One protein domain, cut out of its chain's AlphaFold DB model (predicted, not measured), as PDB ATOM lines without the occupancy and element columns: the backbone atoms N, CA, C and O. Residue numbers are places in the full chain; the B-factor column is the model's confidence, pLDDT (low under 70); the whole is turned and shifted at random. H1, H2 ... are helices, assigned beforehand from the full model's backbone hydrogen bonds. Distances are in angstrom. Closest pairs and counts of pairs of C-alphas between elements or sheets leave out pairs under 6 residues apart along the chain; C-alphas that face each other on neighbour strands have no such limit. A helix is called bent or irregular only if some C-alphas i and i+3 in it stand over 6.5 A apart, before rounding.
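Overview. This is residues 2 to 63 of the 195 residues of the protein "DUF4124 domain-containing protein" of Pseudomonadales bacterium (UniProt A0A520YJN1). An open, flat L: the long helix H3 makes one arm and H1 the other, and the loop of residues 22 to 32 with the short H2 joins them. Residues 2 to 15 and 43 to 63 stick out. The printed part has 62 residues with three named helices, H1, H2, H3 in chain order, and no named strand; it is all helix. It is extended, with a radius of gyration of the C-alphas of 19.4 A and spans of 54 by 40 by 16 A.

Along the chain. H3, residues 39 to 61, is 32.3 A long and ends at C-alpha 61 (279.502, 306.900, 269.469). H2 is residues 33 to 36. H1, residues 2 to 21, is 28.3 A long and begins at C-alpha 2 (249.550, 337.205, 293.401).

Arrangement. H3 touches no helix and is apart from H1. H2 and H3 are apart. H1 and H2 are only just apart, at 8.4 A. H1 has a kink of 30 degrees near residue 15 and is irregular: C-alphas 16 and 19 are 7.1 A apart. Every O i to N i+4 pair is within hydrogen-bond range in H3, 13 of 16 in H1; H2 is too short for one.

Size, cuts and confidence. The C-alphas of Pro 25 and Gly 63, the two farthest apart, are 57.4 A apart. The printed part has no cut. The link H1 to H2 is long, H2 to H3 tight. Mean pLDDT of the printed part is 70.4; 32 residues are under 70, among them 30 to 45.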
ATOM      1  N   LYS A   2     248.311 337.271 294.221       59.12
ATOM      2  CA  LYS A   2     249.550 337.205 293.401       59.12
ATOM      3  C   LYS A   2     250.519 338.391 293.575       59.12
ATOM      4  O   LYS A   2     251.731 338.229 293.496       59.12
ATOM      5  N   TRP A   3     249.989 339.580 293.856       63.66
ATOM      6  CA  TRP A   3     250.813 340.771 294.077       63.66
ATOM      7  C   TRP A   3     251.521 340.765 295.440       63.66
ATOM      8  O   TRP A   3     252.630 341.274 295.564       63.66
ATOM      9  N   PHE A   4     250.914 340.144 296.454       70.75
ATOM     10  CA  PHE A   4     251.537 339.973 297.766       70.75
ATOM     11  C   PHE A   4     252.654 338.929 297.709       70.75
ATOM     12  O   PHE A   4     253.731 339.179 298.240       70.75
ATOM     13  N   THR A   5     252.446 337.813 297.004       77.69
ATOM     14  CA  THR A   5     253.494 336.803 296.795       77.69
ATOM     15  C   THR A   5     254.664 337.338 295.977       77.69
ATOM     16  O   THR A   5     255.803 337.056 296.325       77.69
ATOM     17  N   PHE A   6     254.425 338.171 294.958       82.81
ATOM     18  CA  PHE A   6     255.515 338.804 294.205       82.81
ATOM     19  C   PHE A   6     256.359 339.751 295.073       82.81
ATOM     20  O   PHE A   6     257.583 339.704 295.026       82.81
ATOM     21  N   LYS A   7     255.720 340.580 295.915       84.31
ATOM     22  CA  LYS A   7     256.442 341.480 296.832       84.31
ATOM     23  C   LYS A   7     257.219 340.703 297.893       84.31
ATOM     24  O   LYS A   7     258.351 341.064 298.182       84.31
ATOM     25  N   TRP A   8     256.653 339.619 298.419       88.19
ATOM     26  CA  TRP A   8     257.360 338.731 299.342       88.19
ATOM     27  C   TRP A   8     258.550 338.029 298.691       88.19
ATOM     28  O   TRP A   8     259.612 337.970 299.298       88.19
ATOM     29  N   LEU A   9     258.414 337.569 297.445       84.94
ATOM     30  CA  LEU A   9     259.521 336.965 296.704       84.94
ATOM     31  C   LEU A   9     260.633 337.985 296.418       84.94
ATOM     32  O   LEU A   9     261.809 337.662 296.549       84.94
ATOM     33  N   ALA A  10     260.270 339.232 296.101       84.44
ATOM     34  CA  ALA A  10     261.227 340.320 295.915       84.44
ATOM     35  C   ALA A  10     261.951 340.698 297.221       84.44
ATOM     36  O   ALA A  10     263.158 340.918 297.202       84.44
ATOM     37  N   VAL A  11     261.246 340.733 298.358       87.12
ATOM     38  CA  VAL A  11     261.848 340.976 299.683       87.12
ATOM     39  C   VAL A  11     262.764 339.823 300.087       87.12
ATOM     40  O   VAL A  11     263.861 340.067 300.577       87.12
ATOM     41  N   LEU A  12     262.353 338.578 299.835       85.12
ATOM     42  CA  LEU A  12     263.174 337.402 300.103       85.12
ATOM     43  C   LEU A  12     264.451 337.429 299.251       85.12
ATOM     44  O   LEU A  12     265.544 337.278 299.786       85.12
ATOM     45  N   GLY A  13     264.324 337.721 297.952       83.56
ATOM     46  CA  GLY A  13     265.463 337.900 297.052       83.56
ATOM     47  C   GLY A  13     266.386 339.042 297.486       83.56
ATOM     48  O   GLY A  13     267.601 338.879 297.494       83.56
ATOM     49  N   ALA A  14     265.833 340.172 297.928       80.62
ATOM     50  CA  ALA A  14     266.630 341.276 298.458       80.62
ATOM     51  C   ALA A  14     267.369 340.891 299.749       80.62
ATOM     52  O   ALA A  14     268.512 341.293 299.927       80.62
ATOM     53  N   LEU A  15     266.761 340.085 300.621       79.88
ATOM     54  CA  LEU A  15     267.373 339.621 301.867       79.88
ATOM     55  C   LEU A  15     268.508 338.609 301.624       79.88
ATOM     56  O   LEU A  15     269.510 338.641 302.332       79.88
ATOM     57  N   LEU A  16     268.386 337.781 300.582       73.12
ATOM     58  CA  LEU A  16     269.446 336.890 300.085       73.12
ATOM     59  C   LEU A  16     270.646 337.673 299.518       73.12
ATOM     60  O   LEU A  16     271.792 337.288 299.721       73.12
ATOM     61  N   VAL A  17     270.394 338.781 298.818       74.00
ATOM     62  CA  VAL A  17     271.438 339.529 298.092       74.00
ATOM     63  C   VAL A  17     272.030 340.684 298.920       74.00
ATOM     64  O   VAL A  17     273.161 341.101 298.684       74.00
ATOM     65  N   ALA A  18     271.318 341.184 299.935       71.50
ATOM     66  CA  ALA A  18     271.758 342.274 300.812       71.50
ATOM     67  C   ALA A  18     273.175 342.105 301.410       71.50
ATOM     68  O   ALA A  18     273.959 343.056 301.312       71.50
ATOM     69  N   PRO A  19     273.575 340.944 301.970       69.44
ATOM     70  CA  PRO A  19     274.927 340.769 302.510       69.44
ATOM     71  C   PRO A  19     276.038 340.784 301.443       69.44
ATOM     72  O   PRO A  19     277.205 340.946 301.801       69.44
ATOM     73  N   MET A  20     275.706 340.683 300.145       69.00
ATOM     74  CA  MET A  20     276.688 340.850 299.064       69.00
ATOM     75  C   MET A  20     277.009 342.317 298.749       69.00
ATOM     76  O   MET A  20     278.095 342.609 298.248       69.00
ATOM     77  N   LEU A  21     276.082 343.245 299.013       71.25
ATOM     78  CA  LEU A  21     276.283 344.672 298.729       71.25
ATOM     79  C   LEU A  21     276.944 345.417 299.892       71.25
ATOM     80  O   LEU A  21     277.585 346.449 299.678       71.25
ATOM     81  N   ILE A  22     276.809 344.898 301.112       73.19
ATOM     82  CA  ILE A  22     277.478 345.455 302.284       73.19
ATOM     83  C   ILE A  22     278.930 344.966 302.262       73.19
ATOM     84  O   ILE A  22     279.215 343.794 302.501       73.19
ATOM     85  N   LYS A  23     279.856 345.868 301.931       67.75
ATOM     86  CA  LYS A  23     281.296 345.595 301.983       67.75
ATOM     87  C   LYS A  23     281.730 345.507 303.443       67.75
ATOM     88  O   LYS A  23     281.501 346.440 304.212       67.75
ATOM     89  N   GLY A  24     282.348 344.388 303.809       66.25
ATOM     90  CA  GLY A  24     283.002 344.225 305.100       66.25
ATOM     91  C   GLY A  24     284.246 345.116 305.226       66.25
ATOM     92  O   GLY A  24     284.671 345.731 304.243       66.25
ATOM     93  N   PRO A  25     284.857 345.177 306.419       67.81
ATOM     94  CA  PRO A  25     286.034 346.007 306.699       67.81
ATOM     95  C   PRO A  25     287.230 345.728 305.769       67.81
ATOM     96  O   PRO A  25     288.027 346.627 305.520       67.81
ATOM     97  N   ASP A  26     287.295 344.535 305.173       72.38
ATOM     98  CA  ASP A  26     288.342 344.126 304.224       72.38
ATOM     99  C   ASP A  26     287.994 344.420 302.749       72.38
ATOM    100  O   ASP A  26     288.658 343.943 301.828       72.38
ATOM    101  N   GLY A  27     286.904 345.153 302.489       68.94
ATOM    102  CA  GLY A  27     286.440 345.507 301.142       68.94
ATOM    103  C   GLY A  27     285.789 344.360 300.357       68.94
ATOM    104  O   GLY A  27     285.278 344.589 299.257       68.94
ATOM    105  N   LYS A  28     285.763 343.148 300.920       73.81
ATOM    106  CA  LYS A  28     285.070 341.977 300.370       73.81
ATOM    107  C   LYS A  28     283.629 341.901 300.902       73.81
ATOM    108  O   LYS A  28     283.374 342.361 302.018       73.81
ATOM    109  N   PRO A  29     282.678 341.362 300.121       72.75
ATOM    110  CA  PRO A  29     281.334 341.065 300.611       72.75
ATOM    111  C   PRO A  29     281.384 340.187 301.865       72.75
ATOM    112  O   PRO A  29     282.256 339.326 301.963       72.75
ATOM    113  N   ILE A  30     280.453 340.389 302.804       68.88
ATOM    114  CA  ILE A  30     280.437 339.660 304.091       68.88
ATOM    115  C   ILE A  30     280.228 338.149 303.874       68.88
ATOM    116  O   ILE A  30     280.614 337.345 304.717       68.88
ATOM    117  N   MET A  31     279.646 337.754 302.737       61.88
ATOM    118  CA  MET A  31     279.412 336.358 302.380       61.88
ATOM    119  C   MET A  31     279.533 336.164 300.861       61.88
ATOM    120  O   MET A  31     279.042 336.986 300.081       61.88
ATOM    121  N   SER A  32     280.195 335.086 300.437       66.94
ATOM    122  CA  SER A  32     280.403 334.729 299.023       66.94
ATOM    123  C   SER A  32     279.265 333.832 298.531       66.94
ATOM    124  O   SER A  32     278.762 333.037 299.310       66.94
ATOM    125  N   ILE A  33     278.910 333.848 297.235       60.62
ATOM    126  CA  ILE A  33     277.960 332.864 296.647       60.62
ATOM    127  C   ILE A  33     278.382 331.418 296.964       60.62
ATOM    128  O   ILE A  33     277.543 330.548 297.181       60.62
ATOM    129  N   SER A  34     279.691 331.188 297.045       59.44
ATOM    130  CA  SER A  34     280.319 329.919 297.405       59.44
ATOM    131  C   SER A  34     279.962 329.416 298.809       59.44
ATOM    132  O   SER A  34     279.958 328.213 299.013       59.44
ATOM    133  N   ASP A  35     279.633 330.300 299.758       68.75
ATOM    134  CA  ASP A  35     279.258 329.910 301.129       68.75
ATOM    135  C   ASP A  35     277.782 329.493 301.247       68.75
ATOM    136  O   ASP A  35     277.364 328.938 302.259       68.75
ATOM    137  N   TRP A  36     276.970 329.790 300.227       68.19
ATOM    138  CA  TRP A  36     275.516 329.575 300.240       68.19
ATOM    139  C   TRP A  36     275.117 328.305 299.498       68.19
ATOM    140  O   TRP A  36     274.006 327.807 299.674       68.19
ATOM    141  N   ILE A  37     276.006 327.803 298.644       69.56
ATOM    142  CA  ILE A  37     275.797 326.589 297.873       69.56
ATOM    143  C   ILE A  37     276.534 325.473 298.614       69.56
ATOM    144  O   ILE A  37     277.761 325.502 298.663       69.56
ATOM    145  N   PRO A  38     275.818 324.496 299.196       66.12
ATOM    146  CA  PRO A  38     276.455 323.333 299.792       66.12
ATOM    147  C   PRO A  38     277.325 322.654 298.736       66.12
ATOM    148  O   PRO A  38     276.844 322.374 297.634       66.12
ATOM    149  N   ASN A  39     278.586 322.384 299.064       64.31
ATOM    150  CA  ASN A  39     279.520 321.737 298.139       64.31
ATOM    151  C   ASN A  39     278.969 320.392 297.624       64.31
ATOM    152  O   ASN A  39     279.160 320.076 296.455       64.31
ATOM    153  N   ASP A  40     278.160 319.698 298.430       65.62
ATOM    154  CA  ASP A  40     277.469 318.451 298.071       65.62
ATOM    155  C   ASP A  40     276.512 318.605 296.865       65.62
ATOM    156  O   ASP A  40     276.355 317.706 296.035       65.62
ATOM    157  N   LEU A  41     275.861 319.767 296.730       64.94
ATOM    158  CA  LEU A  41     274.951 320.060 295.617       64.94
ATOM    159  C   LEU A  41     275.723 320.341 294.323       64.94
ATOM    160  O   LEU A  41     275.277 319.966 293.240       64.94
ATOM    161  N   LEU A  42     276.887 320.980 294.431       63.38
ATOM    162  CA  LEU A  42     277.738 321.280 293.283       63.38
ATOM    163  C   LEU A  42     278.509 320.036 292.812       63.38
ATOM    164  O   LEU A  42     278.679 319.843 291.609       63.38
ATOM    165  N   GLU A  43     278.898 319.163 293.743       65.19
ATOM    166  CA  GLU A  43     279.520 317.864 293.469       65.19
ATOM    167  C   GLU A  43     278.523 316.908 292.797       65.19
ATOM    168  O   GLU A  43     278.807 316.375 291.724       65.19
ATOM    169  N   SER A  44     277.291 316.805 293.312       66.25
ATOM    170  CA  SER A  44     276.240 315.997 292.671       66.25
ATOM    171  C   SER A  44     275.824 316.514 291.287       66.25
ATOM    172  O   SER A  44     275.518 315.717 290.397       66.25
ATOM    173  N   ALA A  45     275.856 317.832 291.060       63.81
ATOM    174  CA  ALA A  45     275.623 318.427 289.745       63.81
ATOM    175  C   ALA A  45     276.789 318.173 288.773       63.81
ATOM    176  O   ALA A  45     276.555 317.933 287.586       63.81
ATOM    177  N   GLY A  46     278.030 318.181 289.270       70.94
ATOM    178  CA  GLY A  46     279.221 317.804 288.509       70.94
ATOM    179  C   GLY A  46     279.183 316.339 288.082       70.94
ATOM    180  O   GLY A  46     279.351 316.042 286.900       70.94
ATOM    181  N   ASP A  47     278.854 315.440 289.007       73.50
ATOM    182  CA  ASP A  47     278.729 314.003 288.750       73.50
ATOM    183  C   ASP A  47     277.578 313.686 287.789       73.50
ATOM    184  O   ASP A  47     277.723 312.875 286.872       73.50
ATOM    185  N   ALA A  48     276.426 314.343 287.961       69.00
ATOM    186  CA  ALA A  48     275.292 314.201 287.053       69.00
ATOM    187  C   ALA A  48     275.611 314.751 285.655       69.00
ATOM    188  O   ALA A  48     275.263 314.121 284.655       69.00
ATOM    189  N   GLY A  49     276.318 315.882 285.577       72.44
ATOM    190  CA  GLY A  49     276.785 316.474 284.325       72.44
ATOM    191  C   GLY A  49     277.772 315.569 283.595       72.44
ATOM    192  O   GLY A  49     277.587 315.289 282.415       72.44
ATOM    193  N   GLN A  50     278.762 315.022 284.302       73.44
ATOM    194  CA  GLN A  50     279.735 314.087 283.736       73.44
ATOM    195  C   GLN A  50     279.082 312.781 283.273       73.44
ATOM    196  O   GLN A  50     279.413 312.284 282.199       73.44
ATOM    197  N   ARG A  51     278.105 312.252 284.023       71.31
ATOM    198  CA  ARG A  51     277.315 311.082 283.602       71.31
ATOM    199  C   ARG A  51     276.466 311.384 282.374       71.31
ATOM    200  O   ARG A  51     276.426 310.569 281.460       71.31
ATOM    201  N   ALA A  52     275.836 312.555 282.311       67.81
ATOM    202  CA  ALA A  52     275.073 312.980 281.142       67.81
ATOM    203  C   ALA A  52     275.973 313.167 279.909       67.81
ATOM    204  O   ALA A  52     275.598 312.752 278.817       67.81
ATOM    205  N   THR A  53     277.179 313.719 280.071       74.38
ATOM    206  CA  THR A  53     278.165 313.855 278.988       74.38
ATOM    207  C   THR A  53     278.739 312.507 278.549       74.38
ATOM    208  O   THR A  53     278.919 312.291 277.351       74.38
ATOM    209  N   ALA A  54     278.983 311.585 279.483       72.44
ATOM    210  CA  ALA A  54     279.425 310.226 279.181       72.44
ATOM    211  C   ALA A  54     278.345 309.450 278.417       72.44
ATOM    212  O   ALA A  54     278.639 308.865 277.381       72.44
ATOM    213  N   LEU A  55     277.087 309.538 278.859       72.44
ATOM    214  CA  LEU A  55     275.943 308.958 278.156       72.44
ATOM    215  C   LEU A  55     275.753 309.597 276.780       72.44
ATOM    216  O   LEU A  55     275.589 308.878 275.805       72.44
ATOM    217  N   ALA A  56     275.833 310.924 276.665       70.25
ATOM    218  CA  ALA A  56     275.722 311.615 275.384       70.25
ATOM    219  C   ALA A  56     276.858 311.237 274.419       70.25
ATOM    220  O   ALA A  56     276.607 311.064 273.231       70.25
ATOM    221  N   SER A  57     278.082 311.055 274.920       70.81
ATOM    222  CA  SER A  57     279.228 310.602 274.121       70.81
ATOM    223  C   SER A  57     279.105 309.129 273.729       70.81
ATOM    224  O   SER A  57     279.458 308.758 272.613       70.81
ATOM    225  N   GLU A  58     278.550 308.293 274.605       68.06
ATOM    226  CA  GLU A  58     278.258 306.891 274.308       68.06
ATOM    227  C   GLU A  58     277.119 306.755 273.288       68.06
ATOM    228  O   GLU A  58     277.234 305.975 272.348       68.06
ATOM    229  N   LEU A  59     276.065 307.566 273.396       63.34
ATOM    230  CA  LEU A  59     274.973 307.661 272.421       63.34
ATOM    231  C   LEU A  59     275.443 308.248 271.081       63.34
ATOM    232  O   LEU A  59     275.022 307.769 270.031       63.34
ATOM    233  N   ALA A  60     276.352 309.225 271.098       68.19
ATOM    234  CA  ALA A  60     276.955 309.787 269.890       68.19
ATOM    235  C   ALA A  60     277.931 308.806 269.210       68.19
ATOM    236  O   ALA A  60     278.037 308.806 267.987       68.19
ATOM    237  N   GLY A  61     278.605 307.944 269.980       57.09
ATOM    238  CA  GLY A  61     279.502 306.900 269.469       57.09
ATOM    239  C   GLY A  61     278.804 305.596 269.052       57.09
ATOM    240  O   GLY A  61     279.310 304.898 268.180       57.09
ATOM    241  N   LYS A  62     277.638 305.268 269.633       52.53
ATOM    242  CA  LYS A  62     276.825 304.061 269.343       52.53
ATOM    243  C   LYS A  62     275.550 304.341 268.534       52.53
ATOM    244  O   LYS A  62     274.693 303.461 268.423       52.53
ATOM    245  N   GLY A  63     275.408 305.535 267.959       46.69
ATOM    246  CA  GLY A  63     274.192 305.994 267.273       46.69
ATOM    247  C   GLY A  63     273.746 305.169 266.057       46.69
ATOM    248  O   GLY A  63     272.632 305.363 265.580       46.69
TER     249      GLY A  63